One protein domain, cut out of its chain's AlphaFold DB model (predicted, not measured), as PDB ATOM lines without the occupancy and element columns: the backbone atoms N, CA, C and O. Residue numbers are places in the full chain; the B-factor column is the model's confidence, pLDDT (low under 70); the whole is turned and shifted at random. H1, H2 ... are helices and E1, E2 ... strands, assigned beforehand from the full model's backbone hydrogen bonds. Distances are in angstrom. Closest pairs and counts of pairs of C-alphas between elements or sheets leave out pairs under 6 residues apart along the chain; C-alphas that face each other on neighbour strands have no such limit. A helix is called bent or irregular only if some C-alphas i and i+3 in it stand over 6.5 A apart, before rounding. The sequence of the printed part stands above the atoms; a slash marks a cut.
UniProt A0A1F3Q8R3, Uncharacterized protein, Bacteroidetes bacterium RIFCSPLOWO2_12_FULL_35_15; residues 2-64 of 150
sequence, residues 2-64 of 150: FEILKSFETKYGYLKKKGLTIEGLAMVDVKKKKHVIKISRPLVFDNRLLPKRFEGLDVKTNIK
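AT A GLANCE: This is residues 2 to 64 of the 150 residues of an uncharacterized protein of Bacteroidetes bacterium RIFCSPLOWO2_12_FULL_35_15 (UniProt A0A1F3Q8R3). A strongly twisted sheet of three strands, E1, E2 and E3, makes a wall with one kinked helix, H1, over one face, in two layers, helix on sheet. E1 and E2 form a hairpin, and from the end of E2 a long link, residues 42 to 56, goes round to the start of E3, which runs beside E2. The 63 printed residues hold one named helix and three named strands, in the order H1, E1, E2, E3; the sheet is mixed, ordered E1, E2, E3, and the class is mixed, helices and strands. The whole is compact, with a radius of gyration of the C-alphas of 11.5 A, and only just elongated, spanning 34 by 23 by 17 A.

HOW THE PARTS SIT: Start at the inner strand E2, residues 34 to 41. On one side of it find the edge strand E1, residues 21 to 29, antiparallel to it at 148 degrees between directions; look for N 21 and O 40 at 2.7 A and N 36 and O 26 at 2.8 A, within hydrogen-bond range. On the other side is the edge strand E3, residues 57 to 63, parallel to E2 at 34 degrees, with N 60 and O 37 at 2.8 A and N 39 and O 60 at 3.0 A. Outside the named strands, residues 53 to 54 pair antiparallel with residues 57 to 58 of E3. H1, residues 2 to 18, is on the sheet at a height over the sheet of 9.2 A. It lies over E1 and only just over E2, where 3 of its C-alphas fall. On the local plane it stands at 32 degrees to E1, only just slantwise to the strands. Its closest C-alphas to E1 are those of Leu 5 and Gly 24, 6.7 A apart; to E2, those of Leu 5 and Ile 37, 7.3 A. In H1, 8 of 13 O i to N i+4 pairs are within hydrogen-bond range.

IN THESE COORDINATES: Find C-alpha 2 at (241.934, 152.014, 298.174); from there H1 runs 23.9 A to C-alpha 18. It is irregular, with C-alphas 11 and 14 7.5 A apart, and has a kink of 54 degrees near residue 11. E1, residues 21 to 29, starts at C-alpha 21 at (248.931, 167.120, 295.983), bends by 60 degrees at residue 24 and measures 21.9 A. E2, residues 34 to 41, measures 22.0 A. E3 runs 19.3 A from residue 57 to C-alpha 63 at (245.649, 173.549, 288.814).

THE WHOLE: Look to Lys 17 and Lys 31 for the two C-alphas farthest apart, 35.9 A. The links H1 to E1 and E1 to E2 are tight; E2 to E3 is long, with 15 residues. The printed part has no cut, its mean pLDDT is 91.0, and no printed residue is under 70.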
ATOM      1  N   PHE A   2     241.014 151.443 297.174       76.94
ATOM      2  CA  PHE A   2     241.934 152.014 298.174       76.94
ATOM      3  C   PHE A   2     243.402 151.615 297.933       76.94
ATOM      4  O   PHE A   2     244.302 152.442 298.032       76.94
ATOM      5  N   GLU A   3     243.632 150.366 297.517       87.44
ATOM      6  CA  GLU A   3     244.959 149.882 297.115       87.44
ATOM      7  C   GLU A   3     245.507 150.625 295.894       87.44
ATOM      8  O   GLU A   3     246.666 151.012 295.907       87.44
ATOM      9  N   ILE A   4     244.663 150.931 294.900       89.88
ATOM     10  CA  ILE A   4     245.051 151.706 293.709       89.88
ATOM     11  C   ILE A   4     245.564 153.094 294.112       89.88
ATOM     12  O   ILE A   4     246.589 153.552 293.612       89.88
ATOM     13  N   LEU A   5     244.876 153.766 295.045       90.62
ATOM     14  CA  LEU A   5     245.323 155.064 295.554       90.62
ATOM     15  C   LEU A   5     246.664 154.940 296.288       90.62
ATOM     16  O   LEU A   5     247.565 155.738 296.046       90.62
ATOM     17  N   LYS A   6     246.833 153.911 297.125       92.50
ATOM     18  CA  LYS A   6     248.093 153.652 297.837       92.50
ATOM     19  C   LYS A   6     249.248 153.354 296.868       92.50
ATOM     20  O   LYS A   6     250.342 153.894 297.038       92.50
ATOM     21  N   SER A   7     249.005 152.563 295.825       93.62
ATOM     22  CA  SER A   7     249.960 152.299 294.741       93.62
ATOM     23  C   SER A   7     250.320 153.578 293.986       93.62
ATOM     24  O   SER A   7     251.500 153.843 293.742       93.62
ATOM     25  N   PHE A   8     249.330 154.420 293.676       94.62
ATOM     26  CA  PHE A   8     249.548 155.714 293.033       94.62
ATOM     27  C   PHE A   8     250.401 156.643 293.907       94.62
ATOM     28  O   PHE A   8     251.367 157.235 293.425       94.62
ATOM     29  N   GLU A   9     250.093 156.743 295.201       93.88
ATOM     30  CA  GLU A   9     250.867 157.535 296.160       93.88
ATOM     31  C   GLU A   9     252.294 157.026 296.329       93.88
ATOM     32  O   GLU A   9     253.215 157.829 296.445       93.88
ATOM     33  N   THR A  10     252.494 155.712 296.297       94.69
ATOM     34  CA  THR A  10     253.828 155.112 296.392       94.69
ATOM     35  C   THR A  10     254.645 155.437 295.144       94.69
ATOM     36  O   THR A  10     255.792 155.871 295.240       94.69
ATOM     37  N   LYS A  11     254.038 155.303 293.958       95.25
ATOM     38  CA  LYS A  11     254.716 155.517 292.677       95.25
ATOM     39  C   LYS A  11     254.995 156.988 292.379       95.25
ATOM     40  O   LYS A  11     256.073 157.305 291.894       95.25
ATOM     41  N   TYR A  12     254.049 157.885 292.657       95.00
ATOM     42  CA  TYR A  12     254.133 159.309 292.298       95.00
ATOM     43  C   TYR A  12     254.328 160.236 293.503       95.00
ATOM     44  O   TYR A  12     254.425 161.450 293.339       95.00
ATOM     45  N   GLY A  13     254.432 159.696 294.719       92.06
ATOM     46  CA  GLY A  13     254.600 160.478 295.946       92.06
ATOM     47  C   GLY A  13     255.846 161.358 295.951       92.06
ATOM     48  O   GLY A  13     255.828 162.436 296.541       92.06
ATOM     49  N   TYR A  14     256.898 160.975 295.222       93.25
ATOM     50  CA  TYR A  14     258.100 161.796 295.062       93.25
ATOM     51  C   TYR A  14     257.810 163.158 294.401       93.25
ATOM     52  O   TYR A  14     258.498 164.141 294.685       93.25
ATOM     53  N   LEU A  15     256.752 163.259 293.585       93.31
ATOM     54  CA  LEU A  15     256.321 164.502 292.940       93.31
ATOM     55  C   LEU A  15     255.669 165.488 293.919       93.31
ATOM     56  O   LEU A  15     255.525 166.662 293.580       93.31
ATOM     57  N   LYS A  16     255.336 165.069 295.153       91.62
ATOM     58  CA  LYS A  16     254.868 165.983 296.211       91.62
ATOM     59  C   LYS A  16     255.903 167.075 296.508       91.62
ATOM     60  O   LYS A  16     255.533 168.226 296.712       91.62
ATOM     61  N   LYS A  17     257.201 166.749 296.402       89.69
ATOM     62  CA  LYS A  17     258.308 167.719 296.517       89.69
ATOM     63  C   LYS A  17     258.287 168.796 295.423       89.69
ATOM     64  O   LYS A  17     258.816 169.877 295.630       89.69
ATOM     65  N   LYS A  18     257.650 168.515 294.279       88.50
ATOM     66  CA  LYS A  18     257.430 169.451 293.163       88.50
ATOM     67  C   LYS A  18     256.061 170.154 293.236       88.50
ATOM     68  O   LYS A  18     255.592 170.705 292.246       88.50
ATOM     69  N   GLY A  19     255.380 170.094 294.383       88.50
ATOM     70  CA  GLY A  19     254.100 170.772 294.618       88.50
ATOM     71  C   GLY A  19     252.844 169.968 294.259       88.50
ATOM     72  O   GLY A  19     251.731 170.493 294.413       88.50
ATOM     73  N   LEU A  20     252.984 168.709 293.819       93.88
ATOM     74  CA  LEU A  20     251.847 167.811 293.600       93.88
ATOM     75  C   LEU A  20     251.127 167.519 294.925       93.88
ATOM     76  O   LEU A  20     251.739 167.161 295.926       93.88
ATOM     77  N   THR A  21     249.805 167.591 294.911       94.44
ATOM     78  CA  THR A  21     248.931 167.120 295.983       94.44
ATOM     79  C   THR A  21     248.025 166.046 295.419       94.44
ATOM     80  O   THR A  21     247.325 166.266 294.436       94.44
ATOM     81  N   ILE A  22     248.042 164.877 296.044       93.69
ATOM     82  CA  ILE A  22     247.125 163.789 295.723       93.69
ATOM     83  C   ILE A  22     245.917 163.997 296.634       93.69
ATOM     84  O   ILE A  22     246.058 163.923 297.848       93.69
ATOM     85  N   GLU A  23     244.771 164.367 296.059       91.62
ATOM     86  CA  GLU A  23     243.551 164.639 296.834       91.62
ATOM     87  C   GLU A  23     242.821 163.344 297.204       91.62
ATOM     88  O   GLU A  23     242.125 163.296 298.212       91.62
ATOM     89  N   GLY A  24     242.981 162.298 296.389       92.56
ATOM     90  CA  GLY A  24     242.388 160.986 296.619       92.56
ATOM     91  C   GLY A  24     241.462 160.556 295.488       92.56
ATOM     92  O   GLY A  24     241.605 160.978 294.341       92.56
ATOM     93  N   LEU A  25     240.508 159.686 295.806       92.12
ATOM     94  CA  LEU A  25     239.507 159.211 294.856       92.12
ATOM     95  C   LEU A  25     238.302 160.152 294.855       92.12
ATOM     96  O   LEU A  25     237.779 160.500 295.909       92.12
ATOM     97  N   ALA A  26     237.840 160.536 293.669       91.06
ATOM     98  CA  ALA A  26     236.653 161.365 293.502       91.06
ATOM     99  C   ALA A  26     235.694 160.738 292.489       91.06
ATOM    100  O   ALA A  26     236.116 160.185 291.474       91.06
ATOM    101  N   MET A  27     234.393 160.862 292.735       90.12
ATOM    102  CA  MET A  27     233.371 160.490 291.761       90.12
ATOM    103  C   MET A  27     233.030 161.711 290.902       90.12
ATOM    104  O   MET A  27     232.643 162.753 291.424       90.12
ATOM    105  N   VAL A  28     233.207 161.598 289.583       88.06
ATOM    106  CA  VAL A  28     232.986 162.711 288.631       88.06
ATOM    107  C   VAL A  28     231.693 162.585 287.839       88.06
ATOM    108  O   VAL A  28     231.234 163.569 287.272       88.06
ATOM    109  N   ASP A  29     231.118 161.387 287.789       84.38
ATOM    110  CA  ASP A  29     229.817 161.129 287.181       84.38
ATOM    111  C   ASP A  29     229.059 160.161 288.088       84.38
ATOM    112  O   ASP A  29     229.388 158.976 288.160       84.38
ATOM    113  N   VAL A  30     228.069 160.692 288.809       84.50
ATOM    114  CA  VAL A  30     227.248 159.923 289.753       84.50
ATOM    115  C   VAL A  30     226.398 158.893 289.012       84.50
ATOM    116  O   VAL A  30     226.270 157.758 289.464       84.50
ATOM    117  N   LYS A  31     225.867 159.254 287.834       86.25
ATOM    118  CA  LYS A  31     224.991 158.382 287.039       86.25
ATOM    119  C   LYS A  31     225.762 157.185 286.489       86.25
ATOM    120  O   LYS A  31     225.269 156.064 286.539       86.25
ATOM    121  N   LYS A  32     226.988 157.413 286.012       87.56
ATOM    122  CA  LYS A  32     227.876 156.356 285.490       87.56
ATOM    123  C   LYS A  32     228.775 155.723 286.558       87.56
ATOM    124  O   LYS A  32     229.621 154.905 286.209       87.56
ATOM    125  N   LYS A  33     228.639 156.118 287.834       86.62
ATOM    126  CA  LYS A  33     229.507 155.704 288.957       86.62
ATOM    127  C   LYS A  33     231.005 155.818 288.628       86.62
ATOM    128  O   LYS A  33     231.821 154.985 289.030       86.62
ATOM    129  N   LYS A  34     231.381 156.848 287.864       90.06
ATOM    130  CA  LYS A  34     232.743 157.001 287.346       90.06
ATOM    131  C   LYS A  34     233.651 157.604 288.415       90.06
ATOM    132  O   LYS A  34     233.490 158.771 288.779       90.06
ATOM    133  N   HIS A  35     234.624 156.815 288.859       91.25
ATOM    134  CA  HIS A  35     235.650 157.221 289.817       91.25
ATOM    135  C   HIS A  35     236.934 157.638 289.097       91.25
ATOM    136  O   HIS A  35     237.284 157.083 288.054       91.25
ATOM    137  N   VAL A  36     237.628 158.626 289.657       94.06
ATOM    138  CA  VAL A  36     238.913 159.135 289.166       94.06
ATOM    139  C   VAL A  36     239.870 159.330 290.331       94.06
ATOM    140  O   VAL A  36     239.440 159.550 291.465       94.06
ATOM    141  N   ILE A  37     241.166 159.312 290.042       94.94
ATOM    142  CA  ILE A  37     242.190 159.791 290.968       94.94
ATOM    143  C   ILE A  37     242.287 161.300 290.775       94.94
ATOM    144  O   ILE A  37     242.621 161.774 289.690       94.94
ATOM    145  N   LYS A  38     241.954 162.066 291.807       94.69
ATOM    146  CA  LYS A  38     241.989 163.522 291.782       94.69
ATOM    147  C   LYS A  38     243.316 164.009 292.346       94.69
ATOM    148  O   LYS A  38     243.731 163.622 293.439       94.69
ATOM    149  N   ILE A  39     243.976 164.873 291.591       94.75
ATOM    150  CA  ILE A  39     245.245 165.482 291.973       94.75
ATOM    151  C   ILE A  39     245.198 166.987 291.724       94.75
ATOM    152  O   ILE A  39     244.494 167.465 290.838       94.75
ATOM    153  N   SER A  40     245.991 167.725 292.485       93.31
ATOM    154  CA  SER A  40     246.160 169.169 292.385       93.31
ATOM    155  C   SER A  40     247.636 169.513 292.250       93.31
ATOM    156  O   SER A  40     248.466 168.980 292.979       93.31
ATOM    157  N   ARG A  41     247.986 170.433 291.358       92.06
ATOM    158  CA  ARG A  41     249.379 170.824 291.088       92.06
ATOM    159  C   ARG A  41     249.531 172.339 290.926       92.06
ATOM    160  O   ARG A  41     248.540 172.999 290.620       92.06
ATOM    161  N   PRO A  42     250.735 172.908 291.100       91.12
ATOM    162  CA  PRO A  42     250.999 174.286 290.692       91.12
ATOM    163  C   PRO A  42     250.838 174.464 289.173       91.12
ATOM    164  O   PRO A  42     250.772 173.489 288.419       91.12
ATOM    165  N   LEU A  43     250.773 175.719 288.717       88.44
ATOM    166  CA  LEU A  43     250.720 176.046 287.289       88.44
ATOM    167  C   LEU A  43     251.948 175.506 286.547       88.44
ATOM    168  O   LEU A  43     251.793 174.839 285.523       88.44
ATOM    169  N   VAL A  44     253.136 175.750 287.105       90.12
ATOM    170  CA  VAL A  44     254.411 175.242 286.595       90.12
ATOM    171  C   VAL A  44     254.663 173.852 287.162       90.12
ATOM    172  O   VAL A  44     255.052 173.683 288.314       90.12
ATOM    173  N   PHE A  45     254.374 172.839 286.354       91.62
ATOM    174  CA  PHE A  45     254.554 171.434 286.700       91.62
ATOM    175  C   PHE A  45     254.677 170.620 285.415       91.62
ATOM    176  O   PHE A  45     253.926 170.869 284.473       91.62
ATOM    177  N   ASP A  46     255.563 169.625 285.389       90.44
ATOM    178  CA  ASP A  46     255.684 168.732 284.238       90.44
ATOM    179  C   ASP A  46     254.589 167.656 284.267       90.44
ATOM    180  O   ASP A  46     254.682 166.652 284.978       90.44
ATOM    181  N   ASN A  47     253.527 167.880 283.494       90.00
ATOM    182  CA  ASN A  47     252.388 166.967 283.404       90.00
ATOM    183  C   ASN A  47     252.744 165.647 282.708       90.00
ATOM    184  O   ASN A  47     252.007 164.680 282.876       90.00
ATOM    185  N   ARG A  48     253.870 165.563 281.986       89.94
ATOM    186  CA  ARG A  48     254.318 164.327 281.319       89.94
ATOM    187  C   ARG A  48     254.771 163.265 282.324       89.94
ATOM    188  O   ARG A  48     254.772 162.079 282.012       89.94
ATOM    189  N   LEU A  49     255.111 163.677 283.549       90.94
ATOM    190  CA  LEU A  49     255.480 162.779 284.649       90.94
ATOM    191  C   LEU A  49     254.280 162.025 285.240       90.94
ATOM    192  O   LEU A  49     254.463 161.116 286.052       90.94
ATOM    193  N   LEU A  50     253.058 162.418 284.875       91.94
ATOM    194  CA  LEU A  50     251.824 161.839 285.380       91.94
ATOM    195  C   LEU A  50     251.060 161.152 284.248       91.94
ATOM    196  O   LEU A  50     250.900 161.718 283.167       91.94
ATOM    197  N   PRO A  51     250.533 159.943 284.479       92.81
ATOM    198  CA  PRO A  51     249.768 159.255 283.461       92.81
ATOM    199  C   PRO A  51     248.357 159.848 283.361       92.81
ATOM    200  O   PRO A  51     247.768 160.255 284.361       92.81
ATOM    201  N   LYS A  52     247.758 159.805 282.164       91.00
ATOM    202  CA  LYS A  52     246.335 160.154 281.975       91.00
ATOM    203  C   LYS A  52     245.393 159.136 282.645       91.00
ATOM    204  O   LYS A  52     244.284 159.492 283.043       91.00
ATOM    205  N   ARG A  53     245.825 157.872 282.766       93.06
ATOM    206  CA  ARG A  53     245.093 156.772 283.422       93.06
ATOM    207  C   ARG A  53     246.040 155.918 284.259       93.06
ATOM    208  O   ARG A  53     247.161 155.655 283.834       93.06
ATOM    209  N   PHE A  54     245.587 155.446 285.410       94.12
ATOM    210  CA  PHE A  54     246.351 154.573 286.294       94.12
ATOM    211  C   PHE A  54     245.463 153.437 286.795       94.12
ATOM    212  O   PHE A  54     244.402 153.696 287.357       94.12
ATOM    213  N   GLU A  55     245.881 152.191 286.547       90.75
ATOM    214  CA  GLU A  55     245.167 150.972 286.975       90.75
ATOM    215  C   GLU A  55     243.653 151.013 286.665       90.75
ATOM    216  O   GLU A  55     242.804 150.677 287.485       90.75
ATOM    217  N   GLY A  56     243.304 151.485 285.462       89.75
ATOM    218  CA  GLY A  56     241.919 151.574 284.980       89.75
ATOM    219  C   GLY A  56     241.145 152.832 285.398       89.75
ATOM    220  O   GLY A  56     240.063 153.077 284.862       89.75
ATOM    221  N   LEU A  57     241.692 153.668 286.286       91.94
ATOM    222  CA  LEU A  57     241.096 154.945 286.689       91.94
ATOM    223  C   LEU A  57     241.677 156.110 285.887       91.94
ATOM    224  O   LEU A  57     242.878 156.159 285.629       91.94
ATOM    225  N   ASP A  58     240.842 157.083 285.525       93.38
ATOM    226  CA  ASP A  58     241.338 158.336 284.948       93.38
ATOM    227  C   ASP A  58     242.004 159.183 286.039       93.38
ATOM    228  O   ASP A  58     241.540 159.213 287.183       93.38
ATOM    229  N   VAL A  59     243.069 159.899 285.685       93.69
ATOM    230  CA  VAL A  59     243.717 160.868 286.573       93.69
ATOM    231  C   VAL A  59     243.209 162.257 286.209       93.69
ATOM    232  O   VAL A  59     243.443 162.755 285.108       93.69
ATOM    233  N   LYS A  60     242.469 162.881 287.125       91.75
ATOM    234  CA  LYS A  60     241.926 164.226 286.943       91.75
ATOM    235  C   LYS A  60     242.811 165.244 287.645       91.75
ATOM    236  O   LYS A  60     242.894 165.269 288.873       91.75
ATOM    237  N   THR A  61     243.414 166.107 286.840       90.44
ATOM    238  CA  THR A  61     244.366 167.118 287.291       90.44
ATOM    239  C   THR A  61     243.702 168.476 287.445       90.44
ATOM    240  O   THR A  61     243.137 169.009 286.492       90.44
ATOM    241  N   ASN A  62     243.823 169.053 288.634       89.62
ATOM    242  CA  ASN A  62     243.467 170.430 288.928       89.62
ATOM    243  C   ASN A  62     244.725 171.291 289.043       89.62
ATOM    244  O   ASN A  62     245.764 170.853 289.541       89.62
ATOM    245  N   ILE A  63     244.612 172.541 288.611       88.06
ATOM    246  CA  ILE A  63     245.649 173.549 288.814       88.06
ATOM    247  C   ILE A  63     245.263 174.339 290.060       88.06
ATOM    248  O   ILE A  63     244.164 174.892 290.130       88.06
ATOM    249  N   LYS A  64     246.153 174.362 291.052       85.94
ATOM    250  CA  LYS A  64     246.012 175.179 292.253       85.94
ATOM    251  C   LYS A  64     246.085 176.639 291.828       85.94
ATOM    252  O   LYS A  64     247.132 177.103 291.386       85.94
TER     253      LYS A  64